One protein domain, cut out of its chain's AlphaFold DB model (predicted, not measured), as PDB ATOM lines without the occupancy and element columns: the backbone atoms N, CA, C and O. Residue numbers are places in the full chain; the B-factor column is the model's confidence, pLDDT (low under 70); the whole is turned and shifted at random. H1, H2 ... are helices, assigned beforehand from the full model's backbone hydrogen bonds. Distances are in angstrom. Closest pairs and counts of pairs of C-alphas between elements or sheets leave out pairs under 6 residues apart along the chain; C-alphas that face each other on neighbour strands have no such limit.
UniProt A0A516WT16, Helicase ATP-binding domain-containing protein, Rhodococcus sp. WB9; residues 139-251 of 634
ATOM      1  N   ASP A 139     -15.388  -3.814  17.316       89.06
ATOM      2  CA  ASP A 139     -16.824  -3.562  17.475       89.06
ATOM      3  C   ASP A 139     -17.533  -4.684  18.255       89.06
ATOM      4  O   ASP A 139     -18.297  -4.382  19.170       89.06
ATOM      5  N   GLU A 140     -17.221  -5.953  17.975       90.88
ATOM      6  CA  GLU A 140     -17.731  -7.105  18.739       90.88
ATOM      7  C   GLU A 140     -17.309  -7.016  20.212       90.88
ATOM      8  O   GLU A 140     -18.130  -7.174  21.112       90.88
ATOM      9  N   ARG A 141     -16.040  -6.682  20.482       93.50
ATOM     10  CA  ARG A 141     -15.547  -6.529  21.862       93.50
ATOM     11  C   ARG A 141     -16.163  -5.337  22.592       93.50
ATOM     12  O   ARG A 141     -16.366  -5.404  23.802       93.50
ATOM     13  N   VAL A 142     -16.468  -4.249  21.883       93.19
ATOM     14  CA  VAL A 142     -17.202  -3.109  22.453       93.19
ATOM     15  C   VAL A 142     -18.631  -3.515  22.815       93.19
ATOM     16  O   VAL A 142     -19.093  -3.148  23.893       93.19
ATOM     17  N   LEU A 143     -19.314  -4.278  21.955       91.56
ATOM     18  CA  LEU A 143     -20.651  -4.797  22.243       91.56
ATOM     19  C   LEU A 143     -20.641  -5.691  23.489       91.56
ATOM     20  O   LEU A 143     -21.432  -5.447  24.396       91.56
ATOM     21  N   LEU A 144     -19.705  -6.643  23.574       93.50
ATOM     22  CA  LEU A 144     -19.542  -7.508  24.749       93.50
ATOM     23  C   LEU A 144     -19.371  -6.714  26.041       93.50
ATOM     24  O   LEU A 144     -20.058  -6.977  27.023       93.50
ATOM     25  N   TYR A 145     -18.505  -5.699  26.028       93.19
ATOM     26  CA  TYR A 145     -18.318  -4.837  27.191       93.19
ATOM     27  C   TYR A 145     -19.625  -4.162  27.633       93.19
ATOM     28  O   TYR A 145     -19.887  -4.064  28.828       93.19
ATOM     29  N   HIS A 146     -20.433  -3.658  26.692       91.00
ATOM     30  CA  HIS A 146     -21.682  -2.969  27.038       91.00
ATOM     31  C   HIS A 146     -22.816  -3.924  27.414       91.00
ATOM     32  O   HIS A 146     -23.644  -3.525  28.228       91.00
ATOM     33  N   LEU A 147     -22.837  -5.150  26.878       91.00
ATOM     34  CA  LEU A 147     -23.735  -6.218  27.333       91.00
ATOM     35  C   LEU A 147     -23.438  -6.566  28.792       91.00
ATOM     36  O   LEU A 147     -24.315  -6.420  29.638       91.00
ATOM     37  N   LEU A 148     -22.179  -6.892  29.100       91.56
ATOM     38  CA  LEU A 148     -21.754  -7.196  30.467       91.56
ATOM     39  C   LEU A 148     -22.009  -6.032  31.412       91.56
ATOM     40  O   LEU A 148     -22.555  -6.233  32.476       91.56
ATOM     41  N   ARG A 149     -21.694  -4.795  31.021       89.38
ATOM     42  CA  ARG A 149     -21.902  -3.621  31.888       89.38
ATOM     43  C   ARG A 149     -23.373  -3.322  32.175       89.38
ATOM     44  O   ARG A 149     -23.676  -2.515  33.057       89.38
ATOM     45  N   ARG A 150     -24.271  -3.831  31.337       88.06
ATOM     46  CA  ARG A 150     -25.707  -3.664  31.523       88.06
ATOM     47  C   ARG A 150     -26.295  -4.809  32.344       88.06
ATOM     48  O   ARG A 150     -27.169  -4.510  33.146       88.06
ATOM     49  N   GLY A 151     -25.825  -6.042  32.141       87.75
ATOM     50  CA  GLY A 151     -26.260  -7.217  32.902       87.75
ATOM     51  C   GLY A 151     -25.596  -7.317  34.280       87.75
ATOM     52  O   GLY A 151     -26.288  -7.387  35.286       87.75
ATOM     53  N   TRP A 152     -24.267  -7.216  34.351       84.88
ATOM     54  CA  TRP A 152     -23.539  -6.948  35.595       84.88
ATOM     55  C   TRP A 152     -23.683  -5.467  35.929       84.88
ATOM     56  O   TRP A 152     -23.510  -4.593  35.074       84.88
ATOM     57  N   SER A 153     -24.034  -5.160  37.169       72.00
ATOM     58  CA  SER A 153     -24.297  -3.801  37.625       72.00
ATOM     59  C   SER A 153     -23.123  -2.851  37.327       72.00
ATOM     60  O   SER A 153     -21.955  -3.223  37.167       72.00
ATOM     61  N   LYS A 154     -23.400  -1.543  37.258       62.84
ATOM     62  CA  LYS A 154     -22.343  -0.553  36.974       62.84
ATOM     63  C   LYS A 154     -21.249  -0.519  38.038       62.84
ATOM     64  O   LYS A 154     -20.134  -0.133  37.692       62.84
ATOM     65  N   GLU A 155     -21.581  -0.844  39.285       64.25
ATOM     66  CA  GLU A 155     -20.668  -0.858  40.433       64.25
ATOM     67  C   GLU A 155     -19.636  -1.983  40.306       64.25
ATOM     68  O   GLU A 155     -18.443  -1.762  40.538       64.25
ATOM     69  N   GLU A 156     -20.078  -3.129  39.794       67.50
ATOM     70  CA  GLU A 156     -19.257  -4.292  39.481       67.50
ATOM     71  C   GLU A 156     -18.214  -3.964  38.389       67.50
ATOM     72  O   GLU A 156     -17.018  -4.222  38.536       67.50
ATOM     73  N   MET A 157     -18.599  -3.273  37.314       80.44
ATOM     74  CA  MET A 157     -17.682  -2.979  36.199       80.44
ATOM     75  C   MET A 157     -16.945  -1.625  36.279       80.44
ATOM     76  O   MET A 157     -16.647  -1.005  35.250       80.44
ATOM     77  N   THR A 158     -16.605  -1.146  37.482       70.06
ATOM     78  CA  THR A 158     -15.909   0.147  37.688       70.06
ATOM     79  C   THR A 158     -14.393   0.112  37.441       70.06
ATOM     80  O   THR A 158     -13.771   1.157  37.221       70.06
ATOM     81  N   SER A 159     -13.779  -1.075  37.431       76.56
ATOM     82  CA  SER A 159     -12.326  -1.240  37.297       76.56
ATOM     83  C   SER A 159     -11.773  -0.809  35.927       76.56
ATOM     84  O   SER A 159     -12.358  -1.059  34.869       76.56
ATOM     85  N   LYS A 160     -10.554  -0.239  35.921       79.44
ATOM     86  CA  LYS A 160      -9.772   0.030  34.693       79.44
ATOM     87  C   LYS A 160      -9.345  -1.257  33.965       79.44
ATOM     88  O   LYS A 160      -8.860  -1.166  32.834       79.44
ATOM     89  N   ALA A 161      -9.537  -2.424  34.583       86.12
ATOM     90  CA  ALA A 161      -9.276  -3.731  33.995       86.12
ATOM     91  C   ALA A 161     -10.139  -4.008  32.758       86.12
ATOM     92  O   ALA A 161      -9.620  -4.477  31.750       86.12
ATOM     93  N   TRP A 162     -11.427  -3.652  32.779       90.44
ATOM     94  CA  TRP A 162     -12.375  -4.039  31.727       90.44
ATOM     95  C   TRP A 162     -12.075  -3.442  30.348       90.44
ATOM     96  O   TRP A 162     -11.989  -4.203  29.380       90.44
ATOM     97  N   PRO A 163     -11.818  -2.123  30.205       89.31
ATOM     98  CA  PRO A 163     -11.359  -1.585  28.929       89.31
ATOM     99  C   PRO A 163     -10.056  -2.236  28.459       89.31
ATOM    100  O   PRO A 163      -9.846  -2.363  27.258       89.31
ATOM    101  N   LYS A 164      -9.173  -2.647  29.379       89.06
ATOM    102  CA  LYS A 164      -7.897  -3.290  29.048       89.06
ATOM    103  C   LYS A 164      -8.085  -4.730  28.569       89.06
ATOM    104  O   LYS A 164      -7.454  -5.116  27.586       89.06
ATOM    105  N   PHE A 165      -8.970  -5.478  29.223       92.38
ATOM    106  CA  PHE A 165      -9.386  -6.822  28.844       92.38
ATOM    107  C   PHE A 165      -9.979  -6.796  27.427       92.38
ATOM    108  O   PHE A 165      -9.395  -7.350  26.500       92.38
ATOM    109  N   PHE A 166     -11.042  -6.023  27.186       93.38
ATOM    110  CA  PHE A 166     -11.734  -6.011  25.890       93.38
ATOM    111  C   PHE A 166     -10.987  -5.301  24.751       93.38
ATOM    112  O   PHE A 166     -11.362  -5.442  23.588       93.38
ATOM    113  N   ARG A 167      -9.908  -4.558  25.017       90.38
ATOM    114  CA  ARG A 167      -9.171  -3.839  23.961       90.38
ATOM    115  C   ARG A 167      -8.615  -4.775  22.883       90.38
ATOM    116  O   ARG A 167      -8.595  -4.419  21.700       90.38
ATOM    117  N   GLY A 168      -8.164  -5.966  23.269       88.38
ATOM    118  CA  GLY A 168      -7.456  -6.862  22.357       88.38
ATOM    119  C   GLY A 168      -6.184  -6.206  21.800       88.38
ATOM    120  O   GLY A 168      -5.447  -5.549  22.535       88.38
ATOM    121  N   GLY A 169      -5.952  -6.358  20.492       85.44
ATOM    122  CA  GLY A 169      -4.844  -5.715  19.769       85.44
ATOM    123  C   GLY A 169      -5.096  -4.262  19.334       85.44
ATOM    124  O   GLY A 169      -4.268  -3.687  18.637       85.44
ATOM    125  N   THR A 170      -6.237  -3.659  19.681       88.88
ATOM    126  CA  THR A 170      -6.559  -2.275  19.287       88.88
ATOM    127  C   THR A 170      -5.800  -1.260  20.152       88.88
ATOM    128  O   THR A 170      -5.547  -1.496  21.329       88.88
ATOM    129  N   GLY A 171      -5.448  -0.092  19.606       88.44
ATOM    130  CA  GLY A 171      -4.847   0.991  20.396       88.44
ATOM    131  C   GLY A 171      -5.775   1.483  21.519       88.44
ATOM    132  O   GLY A 171      -6.995   1.532  21.352       88.44
ATOM    133  N   ARG A 172      -5.208   1.871  22.672       86.94
ATOM    134  CA  ARG A 172      -5.977   2.256  23.878       86.94
ATOM    135  C   ARG A 172      -6.942   3.414  23.626       86.94
ATOM    136  O   ARG A 172      -8.100   3.340  24.035       86.94
ATOM    137  N   GLU A 173      -6.471   4.467  22.968       88.75
ATOM    138  CA  GLU A 173      -7.275   5.657  22.671       88.75
ATOM    139  C   GLU A 173      -8.402   5.335  21.687       88.75
ATOM    140  O   GLU A 173      -9.558   5.648  21.959       88.75
ATOM    141  N   SER A 174      -8.084   4.611  20.607       90.31
ATOM    142  CA  SER A 174      -9.058   4.178  19.597       90.31
ATOM    143  C   SER A 174     -10.167   3.314  20.203       90.31
ATOM    144  O   SER A 174     -11.347   3.595  20.004       90.31
ATOM    145  N   PHE A 175      -9.814   2.315  21.018       91.75
ATOM    146  CA  PHE A 175     -10.806   1.451  21.661       91.75
ATOM    147  C   PHE A 175     -11.683   2.227  22.653       91.75
ATOM    148  O   PHE A 175     -12.905   2.098  22.643       91.75
ATOM    149  N   THR A 176     -11.082   3.114  23.453       90.00
ATOM    150  CA  THR A 176     -11.829   3.965  24.394       90.00
ATOM    151  C   THR A 176     -12.797   4.897  23.660       90.00
ATOM    152  O   THR A 176     -13.922   5.098  24.119       90.00
ATOM    153  N   ALA A 177     -12.393   5.455  22.514       91.38
ATOM    154  CA  ALA A 177     -13.265   6.270  21.673       91.38
ATOM    155  C   ALA A 177     -14.455   5.455  21.137       91.38
ATOM    156  O   ALA A 177     -15.592   5.911  21.246       91.38
ATOM    157  N   GLN A 178     -14.226   4.226  20.659       91.31
ATOM    158  CA  GLN A 178     -15.297   3.329  20.200       91.31
ATOM    159  C   GLN A 178     -16.277   2.968  21.327       91.31
ATOM    160  O   GLN A 178     -17.489   3.036  21.132       91.31
ATOM    161  N   MET A 179     -15.778   2.663  22.530       90.31
ATOM    162  CA  MET A 179     -16.626   2.394  23.698       90.31
ATOM    163  C   MET A 179     -17.508   3.591  24.072       90.31
ATOM    164  O   MET A 179     -18.657   3.401  24.472       90.31
ATOM    165  N   LYS A 180     -16.977   4.819  23.968       89.56
ATOM    166  CA  LYS A 180     -17.721   6.057  24.250       89.56
ATOM    167  C   LYS A 180     -18.759   6.373  23.172       89.56
ATOM    168  O   LYS A 180     -19.832   6.849  23.517       89.56
ATOM    169  N   ALA A 181     -18.446   6.096  21.907       90.38
ATOM    170  CA  ALA A 181     -19.333   6.329  20.767       90.38
ATOM    171  C   ALA A 181     -20.466   5.291  20.638       90.38
ATOM    172  O   ALA A 181     -21.376   5.467  19.831       90.38
ATOM    173  N   PHE A 182     -20.416   4.198  21.404       88.44
ATOM    174  CA  PHE A 182     -21.430   3.153  21.358       88.44
ATOM    175  C   PHE A 182     -22.797   3.656  21.846       88.44
ATOM    176  O   PHE A 182     -22.922   4.202  22.947       88.44
ATOM    177  N   ASN A 183     -23.843   3.414  21.050       84.94
ATOM    178  CA  ASN A 183     -25.215   3.736  21.425       84.94
ATOM    179  C   ASN A 183     -25.733   2.737  22.471       84.94
ATOM    180  O   ASN A 183     -26.222   1.664  22.131       84.94
ATOM    181  N   ARG A 184     -25.666   3.100  23.753       82.56
ATOM    182  CA  ARG A 184     -26.102   2.232  24.864       82.56
ATOM    183  C   ARG A 184     -27.599   1.913  24.856       82.56
ATOM    184  O   ARG A 184     -27.989   0.900  25.423       82.56
ATOM    185  N   GLY A 185     -28.418   2.759  24.227       78.19
ATOM    186  CA  GLY A 185     -29.858   2.528  24.092       78.19
ATOM    187  C   GLY A 185     -30.209   1.411  23.110       78.19
ATOM    188  O   GLY A 185     -31.359   1.004  23.052       78.19
ATOM    189  N   SER A 186     -29.231   0.912  22.350       78.25
ATOM    190  CA  SER A 186     -29.456  -0.146  21.365       78.25
ATOM    191  C   SER A 186     -29.563  -1.561  21.941       78.25
ATOM    192  O   SER A 186     -30.116  -2.436  21.285       78.25
ATOM    193  N   ILE A 187     -29.058  -1.771  23.159       81.06
ATOM    194  CA  ILE A 187     -29.138  -3.036  23.895       81.06
ATOM    195  C   ILE A 187     -30.317  -2.927  24.868       81.06
ATOM    196  O   ILE A 187     -30.369  -1.963  25.635       81.06
ATOM    197  N   THR A 188     -31.247  -3.881  24.873       81.75
ATOM    198  CA  THR A 188     -32.348  -3.934  25.854       81.75
ATOM    199  C   THR A 188     -31.874  -4.544  27.183       81.75
ATOM    200  O   THR A 188     -30.807  -5.151  27.243       81.75
ATOM    201  N   GLY A 189     -32.609  -4.324  28.284       83.88
ATOM    202  CA  GLY A 189     -32.276  -4.935  29.586       83.88
ATOM    203  C   GLY A 189     -32.342  -6.459  29.520       83.88
ATOM    204  O   GLY A 189     -31.346  -7.119  29.781       83.88
ATOM    205  N   GLU A 190     -33.458  -6.969  29.001       84.38
ATOM    206  CA  GLU A 190     -33.733  -8.395  28.794       84.38
ATOM    207  C   GLU A 190     -32.616  -9.122  28.032       84.38
ATOM    208  O   GLU A 190     -32.167 -10.184  28.445       84.38
ATOM    209  N   VAL A 191     -32.108  -8.537  26.940       84.06
ATOM    210  CA  VAL A 191     -31.024  -9.146  26.149       84.06
ATOM    211  C   VAL A 191     -29.705  -9.185  26.926       84.06
ATOM    212  O   VAL A 191     -28.924 -10.120  26.763       84.06
ATOM    213  N   ALA A 192     -29.427  -8.165  27.743       88.25
ATOM    214  CA  ALA A 192     -28.213  -8.123  28.551       88.25
ATOM    215  C   ALA A 192     -28.275  -9.100  29.737       88.25
ATOM    216  O   ALA A 192     -27.273  -9.750  30.016       88.25
ATOM    217  N   GLU A 193     -29.435  -9.216  30.386       88.88
ATOM    218  CA  GLU A 193     -29.702 -10.177  31.464       88.88
ATOM    219  C   GLU A 193     -29.606 -11.611  30.939       88.88
ATOM    220  O   GLU A 193     -28.767 -12.370  31.411       88.88
ATOM    221  N   ALA A 194     -30.314 -11.938  29.853       88.50
ATOM    222  CA  ALA A 194     -30.244 -13.263  29.236       88.50
ATOM    223  C   ALA A 194     -28.819 -13.641  28.787       88.50
ATOM    224  O   ALA A 194     -28.435 -14.805  28.841       88.50
ATOM    225  N   PHE A 195     -28.016 -12.670  28.338       90.69
ATOM    226  CA  PHE A 195     -26.612 -12.917  28.005       90.69
ATOM    227  C   PHE A 195     -25.754 -13.217  29.243       90.69
ATOM    228  O   PHE A 195     -24.836 -14.031  29.160       90.69
ATOM    229  N   VAL A 196     -26.020 -12.563  30.376       91.06
ATOM    230  CA  VAL A 196     -25.329 -12.866  31.636       91.06
ATOM    231  C   VAL A 196     -25.755 -14.231  32.174       91.06
ATOM    232  O   VAL A 196     -24.880 -15.014  32.533       91.06
ATOM    233  N   ASP A 197     -27.040 -14.572  32.116       91.88
ATOM    234  CA  ASP A 197     -27.540 -15.897  32.505       91.88
ATOM    235  C   ASP A 197     -26.896 -17.013  31.656       91.88
ATOM    236  O   ASP A 197     -26.455 -18.047  32.171       91.88
ATOM    237  N   ASP A 198     -26.750 -16.784  30.345       92.06
ATOM    238  CA  ASP A 198     -26.016 -17.681  29.442       92.06
ATOM    239  C   ASP A 198     -24.542 -17.855  29.876       92.06
ATOM    240  O   ASP A 198     -23.972 -18.935  29.727       92.06
ATOM    241  N   LEU A 199     -23.898 -16.815  30.419       93.88
ATOM    242  CA  LEU A 199     -22.518 -16.895  30.917       93.88
ATOM    243  C   LEU A 199     -22.410 -17.621  32.259       93.88
ATOM    244  O   LEU A 199     -21.410 -18.298  32.504       93.88
ATOM    245  N   GLU A 200     -23.403 -17.470  33.130       93.44
ATOM    246  CA  GLU A 200     -23.448 -18.145  34.428       93.44
ATOM    247  C   GLU A 200     -23.721 -19.644  34.289       93.44
ATOM    248  O   GLU A 200     -23.221 -20.442  35.079       93.44
ATOM    249  N   THR A 201     -24.470 -20.032  33.258       93.62
ATOM    250  CA  THR A 201     -24.774 -21.435  32.948       93.62
ATOM    251  C   THR A 201     -23.709 -22.104  32.079       93.62
ATOM    252  O   THR A 201     -23.545 -23.326  32.133       93.62
ATOM    253  N   ALA A 202     -22.960 -21.335  31.284       92.81
ATOM    254  CA  ALA A 202     -21.908 -21.876  30.437       92.81
ATOM    255  C   ALA A 202     -20.720 -22.415  31.261       92.81
ATOM    256  O   ALA A 202     -20.240 -21.741  32.179       92.81
ATOM    257  N   PRO A 203     -20.169 -23.592  30.896       92.62
ATOM    258  CA  PRO A 203     -18.999 -24.135  31.570       92.62
ATOM    259  C   PRO A 203     -17.774 -23.250  31.324       92.62
ATOM    260  O   PRO A 203     -17.554 -22.777  30.198       92.62
ATOM    261  N   ALA A 204     -16.978 -23.070  32.379       92.88
ATOM    262  CA  ALA A 204     -15.669 -22.433  32.314       92.88
ATOM    263  C   ALA A 204     -14.706 -23.228  31.411       92.88
ATOM    264  O   ALA A 204     -14.866 -24.436  31.206       92.88
ATOM    265  N   ILE A 205     -13.713 -22.543  30.845       91.31
ATOM    266  CA  ILE A 205     -12.604 -23.167  30.116       91.31
ATOM    267  C   ILE A 205     -11.663 -23.840  31.118       91.31
ATOM    268  O   ILE A 205     -11.235 -24.971  30.887       91.31
ATOM    269  N   ASP A 206     -11.351 -23.150  32.212       90.25
ATOM    270  CA  ASP A 206     -10.626 -23.703  33.347       90.25
ATOM    271  C   ASP A 206     -11.600 -24.198  34.426       90.25
ATOM    272  O   ASP A 206     -12.421 -23.446  34.953       90.25
ATOM    273  N   SER A 207     -11.492 -25.488  34.755       89.81
ATOM    274  CA  SER A 207     -12.331 -26.176  35.738       89.81
ATOM    275  C   SER A 207     -12.196 -25.651  37.172       89.81
ATOM    276  O   SER A 207     -12.988 -26.047  38.025       89.81
ATOM    277  N   GLU A 208     -11.201 -24.806  37.460       91.56
ATOM    278  CA  GLU A 208     -11.079 -24.127  38.755       91.56
ATOM    279  C   GLU A 208     -12.190 -23.090  38.994       91.56
ATOM    280  O   GLU A 208     -12.540 -22.818  40.146       91.56
ATOM    281  N   TYR A 209     -12.788 -22.553  37.926       92.38
ATOM    282  CA  TYR A 209     -13.896 -21.603  38.008       92.38
ATOM    283  C   TYR A 209     -15.253 -22.303  37.921       92.38
ATOM    284  O   TYR A 209     -15.423 -23.314  37.239       92.38
ATOM    285  N   LYS A 210     -16.262 -21.739  38.595       92.50
ATOM    286  CA  LYS A 210     -17.605 -22.348  38.653       92.50
ATOM    287  C   LYS A 210     -18.377 -22.228  37.341       92.50
ATOM    288  O   LYS A 210     -19.173 -23.104  37.016       92.50
ATOM    289  N   SER A 211     -18.173 -21.129  36.625       94.94
ATOM    290  CA  SER A 211     -18.856 -20.801  35.374       94.94
ATOM    291  C   SER A 211     -17.983 -19.903  34.509       94.94
ATOM    292  O   SER A 211     -16.992 -19.332  34.976       94.94
ATOM    293  N   LEU A 212     -18.362 -19.739  33.241       94.44
ATOM    294  CA  LEU A 212     -17.668 -18.824  32.341       94.44
ATOM    295  C   LEU A 212     -17.746 -17.368  32.843       94.44
ATOM    296  O   LEU A 212     -16.789 -16.614  32.676       94.44
ATOM    297  N   ALA A 213     -18.852 -16.975  33.485       93.75
ATOM    298  CA  ALA A 213     -18.982 -15.677  34.152       93.75
ATOM    299  C   ALA A 213     -17.919 -15.474  35.249       93.75
ATOM    300  O   ALA A 213     -17.223 -14.454  35.243       93.75
ATOM    301  N   ASP A 214     -17.763 -16.459  36.142       93.06
ATOM    302  CA  ASP A 214     -16.787 -16.457  37.243       93.06
ATOM    303  C   ASP A 214     -15.343 -16.381  36.716       93.06
ATOM    304  O   ASP A 214     -14.544 -15.556  37.156       93.06
ATOM    305  N   GLU A 215     -15.038 -17.153  35.670       94.94
ATOM    306  CA  GLU A 215     -13.733 -17.154  35.003       94.94
ATOM    307  C   GLU A 215     -13.404 -15.806  34.343       94.94
ATOM    308  O   GLU A 215     -12.316 -15.255  34.531       94.94
ATOM    309  N   ILE A 216     -14.344 -15.223  33.589       93.62
ATOM    310  CA  ILE A 216     -14.155 -13.903  32.965       93.62
ATOM    311  C   ILE A 216     -13.896 -12.846  34.039       93.62
ATOM    312  O   ILE A 216     -13.023 -11.985  33.872       93.62
ATOM    313  N   TRP A 217     -14.654 -12.908  35.132       90.38
ATOM    314  CA  TRP A 217     -14.524 -11.986  36.246       90.38
ATOM    315  C   TRP A 217     -13.165 -12.103  36.938       90.38
ATOM    316  O   TRP A 217     -12.476 -11.084  37.094       90.38
ATOM    317  N   GLY A 218     -12.766 -13.326  37.299       89.62
ATOM    318  CA  GLY A 218     -11.491 -13.639  37.943       89.62
ATOM    319  C   GLY A 218     -10.310 -13.198  37.089       89.62
ATOM    320  O   GLY A 218      -9.495 -12.383  37.521       89.62
ATOM    321  N   VAL A 219     -10.273 -13.596  35.815       90.94
ATOM    322  CA  VAL A 219      -9.182 -13.225  34.899       90.94
ATOM    323  C   VAL A 219      -9.098 -11.706  34.707       90.94
ATOM    324  O   VAL A 219      -8.002 -11.135  34.711       90.94
ATOM    325  N   ALA A 220     -10.233 -11.012  34.567       90.12
ATOM    326  CA  ALA A 220     -10.234  -9.556  34.443       90.12
ATOM    327  C   ALA A 220      -9.670  -8.866  35.701       90.12
ATOM    328  O   ALA A 220      -8.852  -7.947  35.581       90.12
ATOM    329  N   HIS A 221     -10.059  -9.300  36.900       86.69
ATOM    330  CA  HIS A 221      -9.658  -8.654  38.154       86.69
ATOM    331  C   HIS A 221      -8.267  -9.053  38.638       86.69
ATOM    332  O   HIS A 221      -7.487  -8.190  39.035       86.69
ATOM    333  N   GLU A 222      -7.930 -10.331  38.586       86.31
ATOM    334  CA  GLU A 222      -6.690 -10.862  39.147       86.31
ATOM    335  C   GLU A 222      -5.516 -10.625  38.201       86.31
ATOM    336  O   GLU A 222      -4.439 -10.210  38.628       86.31
ATOM    337  N   GLN A 223      -5.740 -10.806  36.895       87.62
ATOM    338  CA  GLN A 223      -4.660 -10.774  35.912       87.62
ATOM    339  C   GLN A 223      -4.592  -9.446  35.156       87.62
ATOM    340  O   GLN A 223      -3.500  -8.932  34.927       87.62
ATOM    341  N   PHE A 224      -5.724  -8.824  34.794       88.88
ATOM    342  CA  PHE A 224      -5.712  -7.586  33.994       88.88
ATOM    343  C   PHE A 224      -5.716  -6.284  34.809       88.88
ATOM    344  O   PHE A 224      -5.218  -5.273  34.296       88.88
ATOM    345  N   ALA A 225      -6.226  -6.270  36.046       84.69
ATOM    346  CA  ALA A 225      -6.283  -5.048  36.860       84.69
ATOM    347  C   ALA A 225      -4.894  -4.535  37.270       84.69
ATOM    348  O   ALA A 225      -4.647  -3.326  37.224       84.69
ATOM    349  N   TYR A 226      -3.979  -5.445  37.611       82.25
ATOM    350  CA  TYR A 226      -2.623  -5.123  38.077       82.25
ATOM    351  C   TYR A 226      -1.560  -5.163  36.974       82.25
ATOM    352  O   TYR A 226      -0.419  -4.746  37.190       82.25
ATOM    353  N   LEU A 227      -1.925  -5.618  35.773       85.38
ATOM    354  CA  LEU A 227      -1.003  -5.749  34.652       85.38
ATOM    355  C   LEU A 227      -0.418  -4.383  34.255       85.38
ATOM    356  O   LEU A 227      -1.145  -3.440  33.918       85.38
ATOM    357  N   ARG A 228       0.913  -4.287  34.208       82.88
ATOM    358  CA  ARG A 228       1.644  -3.119  33.694       82.88
ATOM    359  C   ARG A 228       2.092  -3.406  32.260       82.88
ATOM    360  O   ARG A 228       2.822  -4.357  32.035       82.88
ATOM    361  N   GLY A 229       1.647  -2.598  31.297       82.75
ATOM    362  CA  GLY A 229       1.931  -2.826  29.871       82.75
ATOM    363  C   GLY A 229       0.962  -3.800  29.192       82.75
ATOM    364  O   GLY A 229      -0.189  -3.933  29.628       82.75
ATOM    365  N   ASP A 230       1.408  -4.420  28.102       83.69
ATOM    366  CA  ASP A 230       0.634  -5.394  27.326       83.69
ATOM    367  C   ASP A 230       0.760  -6.810  27.921       83.69
ATOM    368  O   ASP A 230       1.791  -7.120  28.513       83.69
ATOM    369  N   PRO A 231      -0.287  -7.653  27.815       87.94
ATOM    370  CA  PRO A 231      -0.235  -9.024  28.320       87.94
ATOM    371  C   PRO A 231       0.791  -9.848  27.541       87.94
ATOM    372  O   PRO A 231       0.997  -9.617  26.344       87.94
ATOM    373  N   ASP A 232       1.389 -10.834  28.206       91.12
ATOM    374  CA  ASP A 232       2.238 -11.824  27.552       91.12
ATOM    375  C   ASP A 232       1.438 -12.671  26.526       91.12
ATOM    376  O   ASP A 232       0.198 -12.621  26.486       91.12
ATOM    377  N   PRO A 233       2.117 -13.433  25.647       90.81
ATOM    378  CA  PRO A 233       1.452 -14.211  24.605       90.81
ATOM    379  C   PRO A 233       0.446 -15.253  25.112       90.81
ATOM    380  O   PRO A 233      -0.544 -15.497  24.416       90.81
ATOM    381  N   ASP A 234       0.668 -15.856  26.280       91.88
ATOM    382  CA  ASP A 234      -0.207 -16.888  26.842       91.88
ATOM    383  C   ASP A 234      -1.485 -16.271  27.398       91.88
ATOM    384  O   ASP A 234      -2.583 -16.647  26.970       91.88
ATOM    385  N   LEU A 235      -1.352 -15.238  28.231       91.25
ATOM    386  CA  LEU A 235      -2.489 -14.486  28.759       91.25
ATOM    387  C   LEU A 235      -3.307 -13.841  27.634       91.25
ATOM    388  O   LEU A 235      -4.539 -13.815  27.667       91.25
ATOM    389  N   ARG A 236      -2.637 -13.361  26.580       91.19
ATOM    390  CA  ARG A 236      -3.305 -12.845  25.381       91.19
ATOM    391  C   ARG A 236      -4.163 -13.919  24.705       91.19
ATOM    392  O   ARG A 236      -5.320 -13.642  24.394       91.19
ATOM    393  N   ARG A 237      -3.602 -15.109  24.452       91.00
ATOM    394  CA  ARG A 237      -4.323 -16.227  23.815       91.00
ATOM    395  C   ARG A 237      -5.486 -16.706  24.674       91.00
ATOM    396  O   ARG A 237      -6.550 -17.001  24.143       91.00
ATOM    397  N   TYR A 238      -5.284 -16.787  25.982       92.25
ATOM    398  CA  TYR A 238      -6.308 -17.229  26.918       92.25
ATOM    399  C   TYR A 238      -7.477 -16.236  26.998       92.25
ATOM    400  O   TYR A 238      -8.627 -16.622  26.799       92.25
ATOM    401  N   ARG A 239      -7.191 -14.932  27.105       93.19
ATOM    402  CA  ARG A 239      -8.209 -13.881  26.973       93.19
ATOM    403  C   ARG A 239      -8.965 -13.968  25.644       93.19
ATOM    404  O   ARG A 239     -10.183 -13.811  25.615       93.19
ATOM    405  N   ASP A 240      -8.259 -14.175  24.533       93.12
ATOM    406  CA  ASP A 240      -8.896 -14.266  23.214       93.12
ATOM    407  C   ASP A 240      -9.857 -15.463  23.121       93.12
ATOM    408  O   ASP A 240     -10.919 -15.304  22.521       93.12
ATOM    409  N   ARG A 241      -9.556 -16.585  23.796       93.00
ATOM    410  CA  ARG A 241     -10.472 -17.729  23.942       93.00
ATOM    411  C   ARG A 241     -11.725 -17.378  24.749       93.00
ATOM    412  O   ARG A 241     -12.826 -17.649  24.275       93.00
ATOM    413  N   LEU A 242     -11.588 -16.697  25.891       94.62
ATOM    414  CA  LEU A 242     -12.737 -16.216  26.683       94.62
ATOM    415  C   LEU A 242     -13.636 -15.275  25.866       94.62
ATOM    416  O   LEU A 242     -14.858 -15.417  25.850       94.62
ATOM    417  N   ILE A 243     -13.031 -14.341  25.125       94.31
ATOM    418  CA  ILE A 243     -13.762 -13.460  24.206       94.31
ATOM    419  C   ILE A 243     -14.429 -14.269  23.090       94.31
ATOM    420  O   ILE A 243     -15.573 -13.984  22.746       94.31
ATOM    421  N   GLY A 244     -13.757 -15.278  22.535       91.81
ATOM    422  CA  GLY A 244     -14.335 -16.190  21.548       91.81
ATOM    423  C   GLY A 244     -15.594 -16.893  22.061       91.81
ATOM    424  O   GLY A 244     -16.614 -16.888  21.375       91.81
ATOM    425  N   ARG A 245     -15.566 -17.407  23.299       91.81
ATOM    426  CA  ARG A 245     -16.726 -18.041  23.952       91.81
ATOM    427  C   ARG A 245     -17.881 -17.064  24.157       91.81
ATOM    428  O   ARG A 245     -19.004 -17.369  23.769       91.81
ATOM    429  N   MET A 246     -17.596 -15.860  24.661       93.31
ATOM    430  CA  MET A 246     -18.596 -14.791  24.767       93.31
ATOM    431  C   MET A 246     -19.218 -14.439  23.409       93.31
ATOM    432  O   MET A 246     -20.429 -14.265  23.307       93.31
ATOM    433  N   ARG A 247     -18.406 -14.345  22.348       92.12
ATOM    434  CA  ARG A 247     -18.899 -14.077  20.986       92.12
ATOM    435  C   ARG A 247     -19.822 -15.186  20.492       92.12
ATOM    436  O   ARG A 247     -20.803 -14.866  19.826       92.12
ATOM    437  N   ASN A 248     -19.532 -16.449  20.812       88.94
ATOM    438  CA  ASN A 248     -20.407 -17.556  20.433       88.94
ATOM    439  C   ASN A 248     -21.771 -17.446  21.131       88.94
ATOM    440  O   ASN A 248     -22.805 -17.460  20.468       88.94
ATOM    441  N   LEU A 249     -21.784 -17.194  22.444       90.56
ATOM    442  CA  LEU A 249     -23.027 -16.978  23.197       90.56
ATOM    443  C   LEU A 249     -23.839 -15.793  22.654       90.56
ATOM    444  O   LEU A 249     -25.043 -15.917  22.440       90.56
ATOM    445  N   VAL A 250     -23.185 -14.676  22.309       90.31
ATOM    446  CA  VAL A 250     -23.860 -13.552  21.637       90.31
ATOM    447  C   VAL A 250     -24.470 -13.965  20.300       90.31
ATOM    448  O   VAL A 250     -25.557 -13.495  19.969       90.31
ATOM    449  N   ALA A 251     -23.812 -14.819  19.513       88.62
ATOM    450  CA  ALA A 251     -24.372 -15.293  18.249       88.62
ATOM    451  C   ALA A 251     -25.643 -16.133  18.471       88.62
ATOM    452  O   ALA A 251     -26.636 -15.901  17.783       88.62
TER     453      ALA A 251
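AT A GLANCE: This is residues 139 to 251 of the 634 residues of the protein "Helicase ATP-binding domain-containing protein" of Rhodococcus sp. WB9 (UniProt A0A516WT16). The longest helix, H6, and the shorter H5 run loosely beside each other along one side of a rounded body of crossed helices. The helical hairpin H1 and H2 makes the core between that pair and H3, which crosses the opposite side, while H4 covers one flank, next to H1 and the ends of H5 and H6. The printed part has 113 residues with six named helices, H1 to H6 in order along the chain, and no named strand; the class is all helix. It is compact, with a radius of gyration of the C-alphas of 13.3 A and spans of 36 by 35 by 26 A.

IN THESE COORDINATES: H6 holds residues 233 to 251 and is 26.6 A long from first to last C-alpha; C-alpha 233 is at (1.452, -14.211, 24.605) and C-alpha 251 at (-24.372, -15.293, 18.249). H5 spans residues 212 to 224, 16.5 A. H4, residues 189 to 201, and H1, residues 139 to 151, each measure 18.4 A, and C-alpha 139 is at (-16.824, -3.562, 17.475). H3 spans residues 172 to 181, 14.3 A, and H2 spans residues 161 to 167, 10.0 A.

HOW THE PARTS SIT: H1 is the hub, touching H2, H3, H4 and H6. H6 touches it with residues 243 to 247 alone; the closest C-alphas, of Leu 144 and Met 246, are 7.3 A apart, and the lines are only just about perpendicular at 72 degrees. H1 and H2 form a hairpin at a shallow tilt of 31 degrees, opposite ways, with the C-alphas of Arg 141 and Phe 166 closest at 5.6 A. H1 touches H4 about perpendicular, at 88 degrees, with the C-alphas of Gly 151 and Glu 193 closest at 4.8 A. H3 touches H1 at a steep tilt of 61 degrees, the closest C-alphas being those of Val 142 and Met 179, 5.7 A apart. H5 touches H2 with residues 220 to 224 alone; the C-alphas of Ala 161 and Phe 224 are closest at 5.3 A. H5 and H6 are close but not clearly touching, with the C-alphas of Ile 216 and Leu 242 closest at 6.8 A. H3 is apart from H4, H5 and H6. In each of the six helices every O i to N i+4 pair is within hydrogen-bond range.

THE WHOLE: The C-alphas farthest apart, of Ala 181 and Ser 207, are 36.5 A apart. The printed part has no cut. The link from H2 to H3 is tight, the other four are short, and no link is long. The mean pLDDT of the printed part is 88.4, and residues 154 to 156, in the link from H1 to H2, are under 70.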